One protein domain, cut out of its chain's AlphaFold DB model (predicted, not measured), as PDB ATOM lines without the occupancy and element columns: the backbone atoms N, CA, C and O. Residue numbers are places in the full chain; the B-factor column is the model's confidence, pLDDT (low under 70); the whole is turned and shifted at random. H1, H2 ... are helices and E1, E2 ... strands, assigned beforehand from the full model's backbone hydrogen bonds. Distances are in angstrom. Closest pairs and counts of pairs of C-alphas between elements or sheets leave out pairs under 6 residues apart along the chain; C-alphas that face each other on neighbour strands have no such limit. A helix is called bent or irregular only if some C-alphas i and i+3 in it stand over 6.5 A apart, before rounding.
ATOM      1  N   SER A  42       5.123 -15.647  26.613       75.94
ATOM      2  CA  SER A  42       4.928 -14.207  26.483       75.94
ATOM      3  C   SER A  42       4.359 -13.880  25.106       75.94
ATOM      4  O   SER A  42       4.970 -14.236  24.103       75.94
ATOM      5  N   LEU A  43       3.219 -13.189  25.044       78.38
ATOM      6  CA  LEU A  43       2.712 -12.602  23.805       78.38
ATOM      7  C   LEU A  43       3.265 -11.187  23.705       78.38
ATOM      8  O   LEU A  43       2.938 -10.337  24.535       78.38
ATOM      9  N   VAL A  44       4.108 -10.956  22.704       81.12
ATOM     10  CA  VAL A  44       4.636  -9.641  22.354       81.12
ATOM     11  C   VAL A  44       3.804  -9.074  21.213       81.12
ATOM     12  O   VAL A  44       3.752  -9.664  20.138       81.12
ATOM     13  N   ILE A  45       3.162  -7.933  21.443       83.12
ATOM     14  CA  ILE A  45       2.350  -7.232  20.440       83.12
ATOM     15  C   ILE A  45       3.061  -5.935  20.090       83.12
ATOM     16  O   ILE A  45       3.222  -5.079  20.958       83.12
ATOM     17  N   GLN A  46       3.494  -5.787  18.843       84.44
ATOM     18  CA  GLN A  46       4.286  -4.650  18.389       84.44
ATOM     19  C   GLN A  46       3.578  -3.913  17.261       84.44
ATOM     20  O   GLN A  46       3.141  -4.528  16.294       84.44
ATOM     21  N   LYS A  47       3.500  -2.585  17.348       84.94
ATOM     22  CA  LYS A  47       2.895  -1.776  16.285       84.94
ATOM     23  C   LYS A  47       3.789  -1.751  15.047       84.94
ATOM     24  O   LYS A  47       4.988  -1.469  15.127       84.94
ATOM     25  N   ASN A  48       3.198  -1.999  13.886       82.12
ATOM     26  CA  ASN A  48       3.911  -1.961  12.619       82.12
ATOM     27  C   ASN A  48       4.444  -0.541  12.382       82.12
ATOM     28  O   ASN A  48       3.757   0.452  12.624       82.12
ATOM     29  N   ASN A  49       5.697  -0.439  11.936       81.44
ATOM     30  CA  ASN A  49       6.410   0.828  11.722       81.44
ATOM     31  C   ASN A  49       6.722   1.650  12.992       81.44
ATOM     32  O   ASN A  49       7.213   2.772  12.876       81.44
ATOM     33  N   GLN A  50       6.507   1.108  14.197       73.06
ATOM     34  CA  GLN A  50       6.942   1.723  15.455       73.06
ATOM     35  C   GLN A  50       7.614   0.688  16.360       73.06
ATOM     36  O   GLN A  50       6.968  -0.027  17.116       73.06
ATOM     37  N   ALA A  51       8.947   0.631  16.306       60.25
ATOM     38  CA  ALA A  51       9.733  -0.336  17.076       60.25
ATOM     39  C   ALA A  51       9.623  -0.167  18.604       60.25
ATOM     40  O   ALA A  51       9.951  -1.081  19.349       60.25
ATOM     41  N   THR A  52       9.184   0.999  19.080       64.62
ATOM     42  CA  THR A  52       9.171   1.334  20.509       64.62
ATOM     43  C   THR A  52       7.901   0.914  21.239       64.62
ATOM     44  O   THR A  52       7.923   0.823  22.463       64.62
ATOM     45  N   THR A  53       6.801   0.661  20.529       70.62
ATOM     46  CA  THR A  53       5.523   0.317  21.163       70.62
ATOM     47  C   THR A  53       5.363  -1.194  21.157       70.62
ATOM     48  O   THR A  53       5.033  -1.779  20.125       70.62
ATOM     49  N   SER A  54       5.619  -1.814  22.312       75.62
ATOM     50  CA  SER A  54       5.423  -3.247  22.521       75.62
ATOM     51  C   SER A  54       4.657  -3.521  23.813       75.62
ATOM     52  O   SER A  54       4.887  -2.875  24.835       75.62
ATOM     53  N   PHE A  55       3.754  -4.495  23.760       78.19
ATOM     54  CA  PHE A  55       3.012  -5.001  24.913       78.19
ATOM     55  C   PHE A  55       3.444  -6.430  25.176       78.19
ATOM     56  O   PHE A  55       3.571  -7.201  24.233       78.19
ATOM     57  N   THR A  56       3.679  -6.780  26.439       74.44
ATOM     58  CA  THR A  56       4.048  -8.146  26.828       74.44
ATOM     59  C   THR A  56       3.007  -8.700  27.783       74.44
ATOM     60  O   THR A  56       2.811  -8.151  28.864       74.44
ATOM     61  N   ILE A  57       2.378  -9.807  27.402       72.69
ATOM     62  CA  ILE A  57       1.379 -10.511  28.215       72.69
ATOM     63  C   ILE A  57       1.941 -11.872  28.594       72.69
ATOM     64  O   ILE A  57       2.487 -12.551  27.731       72.69
ATOM     65  N   ARG A  58       1.820 -12.274  29.862       72.56
ATOM     66  CA  ARG A  58       2.412 -13.515  30.382       72.56
ATOM     67  C   ARG A  58       1.342 -14.505  30.809       72.56
ATOM     68  O   ARG A  58       0.493 -14.168  31.626       72.56
ATOM     69  N   GLY A  59       1.425 -15.736  30.322       70.19
ATOM     70  CA  GLY A  59       0.621 -16.857  30.816       70.19
ATOM     71  C   GLY A  59       0.505 -17.974  29.796       70.19
ATOM     72  O   GLY A  59       1.400 -18.155  28.971       70.19
ATOM     73  N   ILE A  60      -0.575 -18.742  29.873       68.12
ATOM     74  CA  ILE A  60      -0.820 -19.829  28.929       68.12
ATOM     75  C   ILE A  60      -1.433 -19.202  27.682       68.12
ATOM     76  O   ILE A  60      -2.521 -18.626  27.738       68.12
ATOM     77  N   ILE A  61      -0.709 -19.270  26.569       68.69
ATOM     78  CA  ILE A  61      -1.137 -18.690  25.299       68.69
ATOM     79  C   ILE A  61      -1.421 -19.837  24.346       68.69
ATOM     80  O   ILE A  61      -0.539 -20.648  24.070       68.69
ATOM     81  N   ALA A  62      -2.654 -19.888  23.858       63.84
ATOM     82  CA  ALA A  62      -3.080 -20.826  22.840       63.84
ATOM     83  C   ALA A  62      -3.349 -20.055  21.545       63.84
ATOM     84  O   ALA A  62      -4.001 -19.007  21.548       63.84
ATOM     85  N   TYR A  63      -2.841 -20.584  20.436       66.25
ATOM     86  CA  TYR A  63      -3.281 -20.168  19.113       66.25
ATOM     87  C   TYR A  63      -4.559 -20.934  18.779       66.25
ATOM     88  O   TYR A  63      -4.623 -22.141  19.005       66.25
ATOM     89  N   GLU A  64      -5.580 -20.240  18.292       55.50
ATOM     90  CA  GLU A  64      -6.769 -20.886  17.743       55.50
ATOM     91  C   GLU A  64      -6.595 -20.912  16.225       55.50
ATOM     92  O   GLU A  64      -6.385 -19.864  15.601       55.50
ATOM     93  N   ASP A  65      -6.521 -22.119  15.661       45.25
ATOM     94  CA  ASP A  65      -6.199 -22.285  14.249       45.25
ATOM     95  C   ASP A  65      -7.383 -21.862  13.372       45.25
ATOM     96  O   ASP A  65      -8.521 -22.267  13.600       45.25
ATOM     97  N   GLY A  66      -7.096 -20.999  12.397       60.94
ATOM     98  CA  GLY A  66      -8.084 -20.327  11.547       60.94
ATOM     99  C   GLY A  66      -8.531 -18.923  11.983       60.94
ATOM    100  O   GLY A  66      -9.071 -18.204  11.145       60.94
ATOM    101  N   ASP A  67      -8.272 -18.482  13.221       62.50
ATOM    102  CA  ASP A  67      -9.079 -17.406  13.814       62.50
ATOM    103  C   ASP A  67      -8.393 -16.048  14.007       62.50
ATOM    104  O   ASP A  67      -7.199 -15.918  14.299       62.50
ATOM    105  N   GLU A  68      -9.217 -15.004  13.894       75.00
ATOM    106  CA  GLU A  68      -8.926 -13.577  14.076       75.00
ATOM    107  C   GLU A  68      -8.364 -13.219  15.465       75.00
ATOM    108  O   GLU A  68      -8.150 -12.043  15.737       75.00
ATOM    109  N   TYR A  69      -8.114 -14.179  16.359       80.38
ATOM    110  CA  TYR A  69      -7.827 -13.924  17.769       80.38
ATOM    111  C   TYR A  69      -6.596 -14.682  18.296       80.38
ATOM    112  O   TYR A  69      -6.189 -15.723  17.780       80.38
ATOM    113  N   PHE A  70      -5.989 -14.137  19.353       79.62
ATOM    114  CA  PHE A  70      -5.068 -14.828  20.254       79.62
ATOM    115  C   PHE A  70      -5.776 -15.114  21.572       79.62
ATOM    116  O   PHE A  70      -6.248 -14.183  22.229       79.62
ATOM    117  N   LYS A  71      -5.801 -16.383  21.984       79.62
ATOM    118  CA  LYS A  71      -6.385 -16.802  23.254       79.62
ATOM    119  C   LYS A  71      -5.315 -16.853  24.335       79.62
ATOM    120  O   LYS A  71      -4.267 -17.483  24.188       79.62
ATOM    121  N   TYR A  72      -5.594 -16.199  25.448       79.12
ATOM    122  CA  TYR A  72      -4.679 -16.049  26.566       79.12
ATOM    123  C   TYR A  72      -5.392 -16.371  27.883       79.12
ATOM    124  O   TYR A  72      -6.480 -15.867  28.149       79.12
ATOM    125  N   THR A  73      -4.769 -17.208  28.713       75.88
ATOM    126  CA  THR A  73      -5.211 -17.520  30.081       75.88
ATOM    127  C   THR A  73      -4.129 -17.076  31.079       75.88
ATOM    128  O   THR A  73      -3.000 -17.582  31.009       75.88
ATOM    129  N   PRO A  74      -4.426 -16.149  32.010       69.38
ATOM    130  CA  PRO A  74      -3.488 -15.721  33.049       69.38
ATOM    131  C   PRO A  74      -3.039 -16.882  33.943       69.38
ATOM    132  O   PRO A  74      -3.852 -17.702  34.361       69.38
ATOM    133  N   TYR A  75      -1.745 -16.958  34.271       62.00
ATOM    134  CA  TYR A  75      -1.173 -18.132  34.953       62.00
ATOM    135  C   TYR A  75      -1.516 -18.222  36.455       62.00
ATOM    136  O   TYR A  75      -1.439 -19.306  37.023       62.00
ATOM    137  N   GLN A  76      -1.907 -17.135  37.132       58.81
ATOM    138  CA  GLN A  76      -2.130 -17.139  38.592       58.81
ATOM    139  C   GLN A  76      -3.207 -16.145  39.048       58.81
ATOM    140  O   GLN A  76      -3.049 -15.501  40.081       58.81
ATOM    141  N   GLN A  77      -4.329 -16.084  38.321       60.47
ATOM    142  CA  GLN A  77      -5.391 -15.075  38.469       60.47
ATOM    143  C   GLN A  77      -5.017 -13.726  37.842       60.47
ATOM    144  O   GLN A  77      -3.848 -13.408  37.654       60.47
ATOM    145  N   TRP A  78      -6.048 -12.942  37.529       63.03
ATOM    146  CA  TRP A  78      -5.938 -11.595  36.986       63.03
ATOM    147  C   TRP A  78      -5.124 -10.684  37.904       63.03
ATOM    148  O   TRP A  78      -5.580 -10.268  38.971       63.03
ATOM    149  N   THR A  79      -3.919 -10.338  37.477       63.69
ATOM    150  CA  THR A  79      -3.071  -9.372  38.169       63.69
ATOM    151  C   THR A  79      -3.404  -7.945  37.734       63.69
ATOM    152  O   THR A  79      -3.871  -7.685  36.625       63.69
ATOM    153  N   ILE A  80      -3.095  -6.967  38.593       60.53
ATOM    154  CA  ILE A  80      -3.205  -5.539  38.242       60.53
ATOM    155  C   ILE A  80      -2.371  -5.220  36.985       60.53
ATOM    156  O   ILE A  80      -2.793  -4.413  36.160       60.53
ATOM    157  N   GLY A  81      -1.214  -5.871  36.811       61.56
ATOM    158  CA  GLY A  81      -0.344  -5.682  35.645       61.56
ATOM    159  C   GLY A  81      -0.977  -6.138  34.329       61.56
ATOM    160  O   GLY A  81      -0.856  -5.445  33.318       61.56
ATOM    161  N   GLU A  82      -1.707  -7.251  34.337       69.56
ATOM    162  CA  GLU A  82      -2.449  -7.731  33.162       69.56
ATOM    163  C   GLU A  82      -3.605  -6.786  32.821       69.56
ATOM    164  O   GLU A  82      -3.747  -6.394  31.664       69.56
ATOM    165  N   THR A  83      -4.347  -6.304  33.822       67.38
ATOM    166  CA  THR A  83      -5.406  -5.301  33.621       67.38
ATOM    167  C   THR A  83      -4.861  -3.999  33.021       67.38
ATOM    168  O   THR A  83      -5.437  -3.472  32.071       67.38
ATOM    169  N   ILE A  84      -3.728  -3.486  33.520       69.56
ATOM    170  CA  ILE A  84      -3.063  -2.296  32.951       69.56
ATOM    171  C   ILE A  84      -2.650  -2.548  31.496       69.56
ATOM    172  O   ILE A  84      -2.804  -1.668  30.646       69.56
ATOM    173  N   THR A  85      -2.157  -3.749  31.194       75.12
ATOM    174  CA  THR A  85      -1.759  -4.121  29.834       75.12
ATOM    175  C   THR A  85      -2.966  -4.129  28.898       75.12
ATOM    176  O   THR A  85      -2.906  -3.488  27.855       75.12
ATOM    177  N   LEU A  86      -4.094  -4.735  29.286       80.69
ATOM    178  CA  LEU A  86      -5.311  -4.734  28.461       80.69
ATOM    179  C   LEU A  86      -5.894  -3.333  28.254       80.69
ATOM    180  O   LEU A  86      -6.305  -2.993  27.147       80.69
ATOM    181  N   LEU A  87      -5.889  -2.484  29.285       75.81
ATOM    182  CA  LEU A  87      -6.291  -1.083  29.133       75.81
ATOM    183  C   LEU A  87      -5.385  -0.340  28.141       75.81
ATOM    184  O   LEU A  87      -5.870   0.468  27.351       75.81
ATOM    185  N   SER A  88      -4.085  -0.642  28.148       78.38
ATOM    186  CA  SER A  88      -3.124  -0.057  27.207       78.38
ATOM    187  C   SER A  88      -3.344  -0.553  25.773       78.38
ATOM    188  O   SER A  88      -3.235   0.235  24.838       78.38
ATOM    189  N   LEU A  89      -3.724  -1.824  25.591       83.06
ATOM    190  CA  LEU A  89      -4.119  -2.369  24.287       83.06
ATOM    191  C   LEU A  89      -5.356  -1.654  23.733       83.06
ATOM    192  O   LEU A  89      -5.338  -1.201  22.591       83.06
ATOM    193  N   ALA A  90      -6.398  -1.481  24.555       83.19
ATOM    194  CA  ALA A  90      -7.602  -0.753  24.149       83.19
ATOM    195  C   ALA A  90      -7.307   0.714  23.798       83.19
ATOM    196  O   ALA A  90      -7.863   1.232  22.832       83.19
ATOM    197  N   ALA A  91      -6.418   1.381  24.543       80.56
ATOM    198  CA  ALA A  91      -6.008   2.756  24.246       80.56
ATOM    199  C   ALA A  91      -5.300   2.886  22.885       80.56
ATOM    200  O   ALA A  91      -5.405   3.919  22.227       80.56
ATOM    201  N   GLU A  92      -4.623   1.826  22.445       82.19
ATOM    202  CA  GLU A  92      -4.005   1.722  21.123       82.19
ATOM    203  C   GLU A  92      -4.972   1.249  20.021       82.19
ATOM    204  O   GLU A  92      -4.583   1.178  18.854       82.19
ATOM    205  N   GLY A  93      -6.229   0.949  20.358       81.62
ATOM    206  CA  GLY A  93      -7.238   0.472  19.411       81.62
ATOM    207  C   GLY A  93      -7.146  -1.022  19.092       81.62
ATOM    208  O   GLY A  93      -7.654  -1.455  18.059       81.62
ATOM    209  N   ILE A  94      -6.494  -1.814  19.946       84.69
ATOM    210  CA  ILE A  94      -6.511  -3.277  19.856       84.69
ATOM    211  C   ILE A  94      -7.739  -3.786  20.612       84.69
ATOM    212  O   ILE A  94      -7.876  -3.576  21.821       84.69
ATOM    213  N   GLU A  95      -8.634  -4.450  19.889       87.69
ATOM    214  CA  GLU A  95      -9.848  -5.043  20.447       87.69
ATOM    215  C   GLU A  95      -9.519  -6.320  21.230       87.69
ATOM    216  O   GLU A  95      -8.673  -7.123  20.827       87.69
ATOM    217  N   TYR A  96     -10.209  -6.524  22.350       84.88
ATOM    218  CA  TYR A  96     -10.158  -7.776  23.091       84.88
ATOM    219  C   TYR A  96     -11.504  -8.088  23.740       84.88
ATOM    220  O   TYR A  96     -12.291  -7.193  24.050       84.88
ATOM    221  N   GLU A  97     -11.732  -9.368  23.993       83.88
ATOM    222  CA  GLU A  97     -12.896  -9.885  24.701       83.88
ATOM    223  C   GLU A  97     -12.453 -10.727  25.894       83.88
ATOM    224  O   GLU A  97     -11.379 -11.330  25.885       83.88
ATOM    225  N   ILE A  98     -13.282 -10.769  26.937       82.56
ATOM    226  CA  ILE A  98     -13.043 -11.588  28.126       82.56
ATOM    227  C   ILE A  98     -14.206 -12.564  28.262       82.56
ATOM    228  O   ILE A  98     -15.348 -12.144  28.448       82.56
ATOM    229  N   HIS A  99     -13.903 -13.860  28.213       79.38
ATOM    230  CA  HIS A  99     -14.870 -14.941  28.393       79.38
ATOM    231  C   HIS A  99     -14.407 -15.832  29.543       79.38
ATOM    232  O   HIS A  99     -13.386 -16.516  29.448       79.38
ATOM    233  N   SER A 100     -15.149 -15.810  30.651       79.56
ATOM    234  CA  SER A 100     -14.796 -16.509  31.894       79.56
ATOM    235  C   SER A 100     -13.407 -16.105  32.422       79.56
ATOM    236  O   SER A 100     -13.264 -15.018  32.975       79.56
ATOM    237  N   GLU A 101     -12.393 -16.956  32.259       73.94
ATOM    238  CA  GLU A 101     -11.014 -16.730  32.725       73.94
ATOM    239  C   GLU A 101     -10.030 -16.518  31.564       73.94
ATOM    240  O   GLU A 101      -8.818 -16.474  31.762       73.94
ATOM    241  N   GLN A 102     -10.551 -16.391  30.344       77.44
ATOM    242  CA  GLN A 102      -9.771 -16.299  29.121       77.44
ATOM    243  C   GLN A 102      -9.956 -14.934  28.468       77.44
ATOM    244  O   GLN A 102     -11.045 -14.356  28.481       77.44
ATOM    245  N   VAL A 103      -8.883 -14.439  27.865       82.56
ATOM    246  CA  VAL A 103      -8.868 -13.220  27.062       82.56
ATOM    247  C   VAL A 103      -8.624 -13.594  25.613       82.56
ATOM    248  O   VAL A 103      -7.738 -14.390  25.310       82.56
ATOM    249  N   TYR A 104      -9.388 -12.976  24.730       84.44
ATOM    250  CA  TYR A 104      -9.312 -13.150  23.291       84.44
ATOM    251  C   TYR A 104      -8.890 -11.813  22.706       84.44
ATOM    252  O   TYR A 104      -9.649 -10.851  22.755       84.44
ATOM    253  N   ILE A 105      -7.662 -11.716  22.212       85.69
ATOM    254  CA  ILE A 105      -7.109 -10.479  21.651       85.69
ATOM    255  C   ILE A 105      -7.239 -10.548  20.142       85.69
ATOM    256  O   ILE A 105      -6.670 -11.446  19.525       85.69
ATOM    257  N   LYS A 106      -7.960  -9.600  19.548       86.38
ATOM    258  CA  LYS A 106      -8.179  -9.584  18.107       86.38
ATOM    259  C   LYS A 106      -6.906  -9.171  17.373       86.38
ATOM    260  O   LYS A 106      -6.285  -8.151  17.677       86.38
ATOM    261  N   LYS A 107      -6.523  -9.975  16.391       82.50
ATOM    262  CA  LYS A 107      -5.458  -9.701  15.432       82.50
ATOM    263  C   LYS A 107      -5.875  -8.545  14.536       82.50
ATOM    264  O   LYS A 107      -7.041  -8.384  14.186       82.50
ATOM    265  N   ASN A 108      -4.902  -7.749  14.133       83.19
ATOM    266  CA  ASN A 108      -5.087  -6.722  13.123       83.19
ATOM    267  C   ASN A 108      -3.800  -6.553  12.306       83.19
ATOM    268  O   ASN A 108      -2.701  -6.853  12.769       83.19
ATOM    269  N   ASP A 109      -3.926  -5.999  11.105       86.94
ATOM    270  CA  ASP A 109      -2.786  -5.816  10.194       86.94
ATOM    271  C   ASP A 109      -1.861  -4.660  10.609       86.94
ATOM    272  O   ASP A 109      -0.815  -4.422  10.005       86.94
ATOM    273  N   ASN A 110      -2.242  -3.916  11.648       86.12
ATOM    274  CA  ASN A 110      -1.464  -2.804  12.182       86.12
ATOM    275  C   ASN A 110      -0.413  -3.258  13.201       86.12
ATOM    276  O   ASN A 110       0.446  -2.451  13.563       86.12
ATOM    277  N   TYR A 111      -0.475  -4.504  13.679       86.12
ATOM    278  CA  TYR A 111       0.416  -5.018  14.711       86.12
ATOM    279  C   TYR A 111       0.969  -6.390  14.321       86.12
ATOM    280  O   TYR A 111       0.314  -7.206  13.683       86.12
ATOM    281  N   THR A 112       2.206  -6.639  14.728       85.38
ATOM    282  CA  THR A 112       2.844  -7.949  14.669       85.38
ATOM    283  C   THR A 112       2.720  -8.606  16.035       85.38
ATOM    284  O   THR A 112       3.014  -7.987  17.060       85.38
ATOM    285  N   PHE A 113       2.299  -9.866  16.046       83.25
ATOM    286  CA  PHE A 113       2.085 -10.651  17.254       83.25
ATOM    287  C   PHE A 113       3.093 -11.795  17.285       83.25
ATOM    288  O   PHE A 113       3.125 -12.623  16.376       83.25
ATOM    289  N   THR A 114       3.902 -11.852  18.337       80.56
ATOM    290  CA  THR A 114       4.975 -12.838  18.483       80.56
ATOM    291  C   THR A 114       4.816 -13.568  19.804       80.56
ATOM    292  O   THR A 114       4.855 -12.951  20.867       80.56
ATOM    293  N   ILE A 115       4.675 -14.891  19.750       76.94
ATOM    294  CA  ILE A 115       4.712 -15.735  20.945       76.94
ATOM    295  C   ILE A 115       6.171 -16.088  21.224       76.94
ATOM    296  O   ILE A 115       6.859 -16.659  20.381       76.94
ATOM    297  N   VAL A 116       6.642 -15.749  22.419       76.25
ATOM    298  CA  VAL A 116       7.990 -16.058  22.888       76.25
ATOM    299  C   VAL A 116       7.885 -17.070  24.021       76.25
ATOM    300  O   VAL A 116       7.275 -16.801  25.060       76.25
ATOM    301  N   SER A 117       8.486 -18.242  23.829       70.38
ATOM    302  CA  SER A 117       8.680 -19.220  24.898       70.38
ATOM    303  C   SER A 117       9.735 -18.702  25.873       70.38
ATOM    304  O   SER A 117      10.852 -18.387  25.458       70.38
ATOM    305  N   GLY A 118       9.417 -18.642  27.162       58.47
ATOM    306  CA  GLY A 118      10.385 -18.243  28.176       58.47
ATOM    307  C   GLY A 118      10.003 -18.759  29.552       58.47
ATOM    308  O   GLY A 118       8.904 -18.511  30.035       58.47
TER     309      GLY A 118
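AT A GLANCE: This is residues 42 to 118 of the 122 residues of an uncharacterized protein of Bacteroidales bacterium Barb4 (UniProt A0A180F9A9). One strongly twisted sheet of six strands, sharply bent where E2 turns, makes two wings, E4, E5 and E3 in one and the first part of E2 with E1 and E6 in the other. The single helix, H1, packs over one face, mostly on E2. The printed part has 77 residues, with named elements in the chain order E1 E2 E3 H1 E4 E5 E6; the sheet's order is E4 E5 E3 E2 E1 E6, all antiparallel. The class is mixed, helices and strands, and the whole is compact, with a radius of gyration of the C-alphas of 11.7 A and spans of 33 by 30 by 25 A.

HOW THE PARTS SIT: Start at E2, residues 54 to 63, which bends by 103 degrees at residue 60. Its residues 54 to 58 pair with E1, residues 42 to 47, where N 43 and O 57 are 2.9 A apart; its residues 59 to 63 pair with E3, residues 69 to 74, where N 73 and O 60 are 2.8 A apart. These three form a meander, each strand the antiparallel neighbour of the one before. The other neighbour of E1 is edge strand E6, residues 111 to 117, antiparallel to it, with N 44 and O 114 2.8 A apart, within hydrogen-bond range. The other neighbour of E3 is E5, residues 102 to 106, antiparallel to it, with N 72 and O 103 2.8 A apart; E5 forms a hairpin with edge strand E4, residues 96 to 99, with N 97 and O 104 2.8 A apart. E5 and E6 are apart. H1, residues 80 to 91, is on the sheet at a height of 8.0 A, only just over E2, on which 3 of its C-alphas fall; it runs slantwise to the strands, only just, at 58 degrees to E2 on the local plane. The closest C-alphas of E2 and H1 are those of Ile 57 and Glu 82, 6.8 A apart. E3, H1 and E4 form a split strand-helix-strand unit, two strands running the same way with E5 between them, with a right-handed crossover. In H1 every O i to N i+4 pair is within hydrogen-bond range.

IN THESE COORDINATES: Find C-alpha 42 at (4.928, -14.207, 26.483), where E1 begins. E2 and E6 each measure 19.3 A from first to last C-alpha, H1 16.5 A, E1 16.2 A, E3 16.0 A, E5 13.0 A and E4 10.1 A. H1 begins at C-alpha 80, (-3.205, -5.539, 38.242), and E6 ends at C-alpha 117, (8.680, -19.220, 24.898).

THE WHOLE: The two C-alphas farthest apart, those of Asn 49 and Ser 100, are 34.0 A apart. The printed part has no cut and no long link. The mean pLDDT of the printed part is 75.1; look for values under 70 at residues 51 to 52, 60 to 67, 74 to 84 and 118.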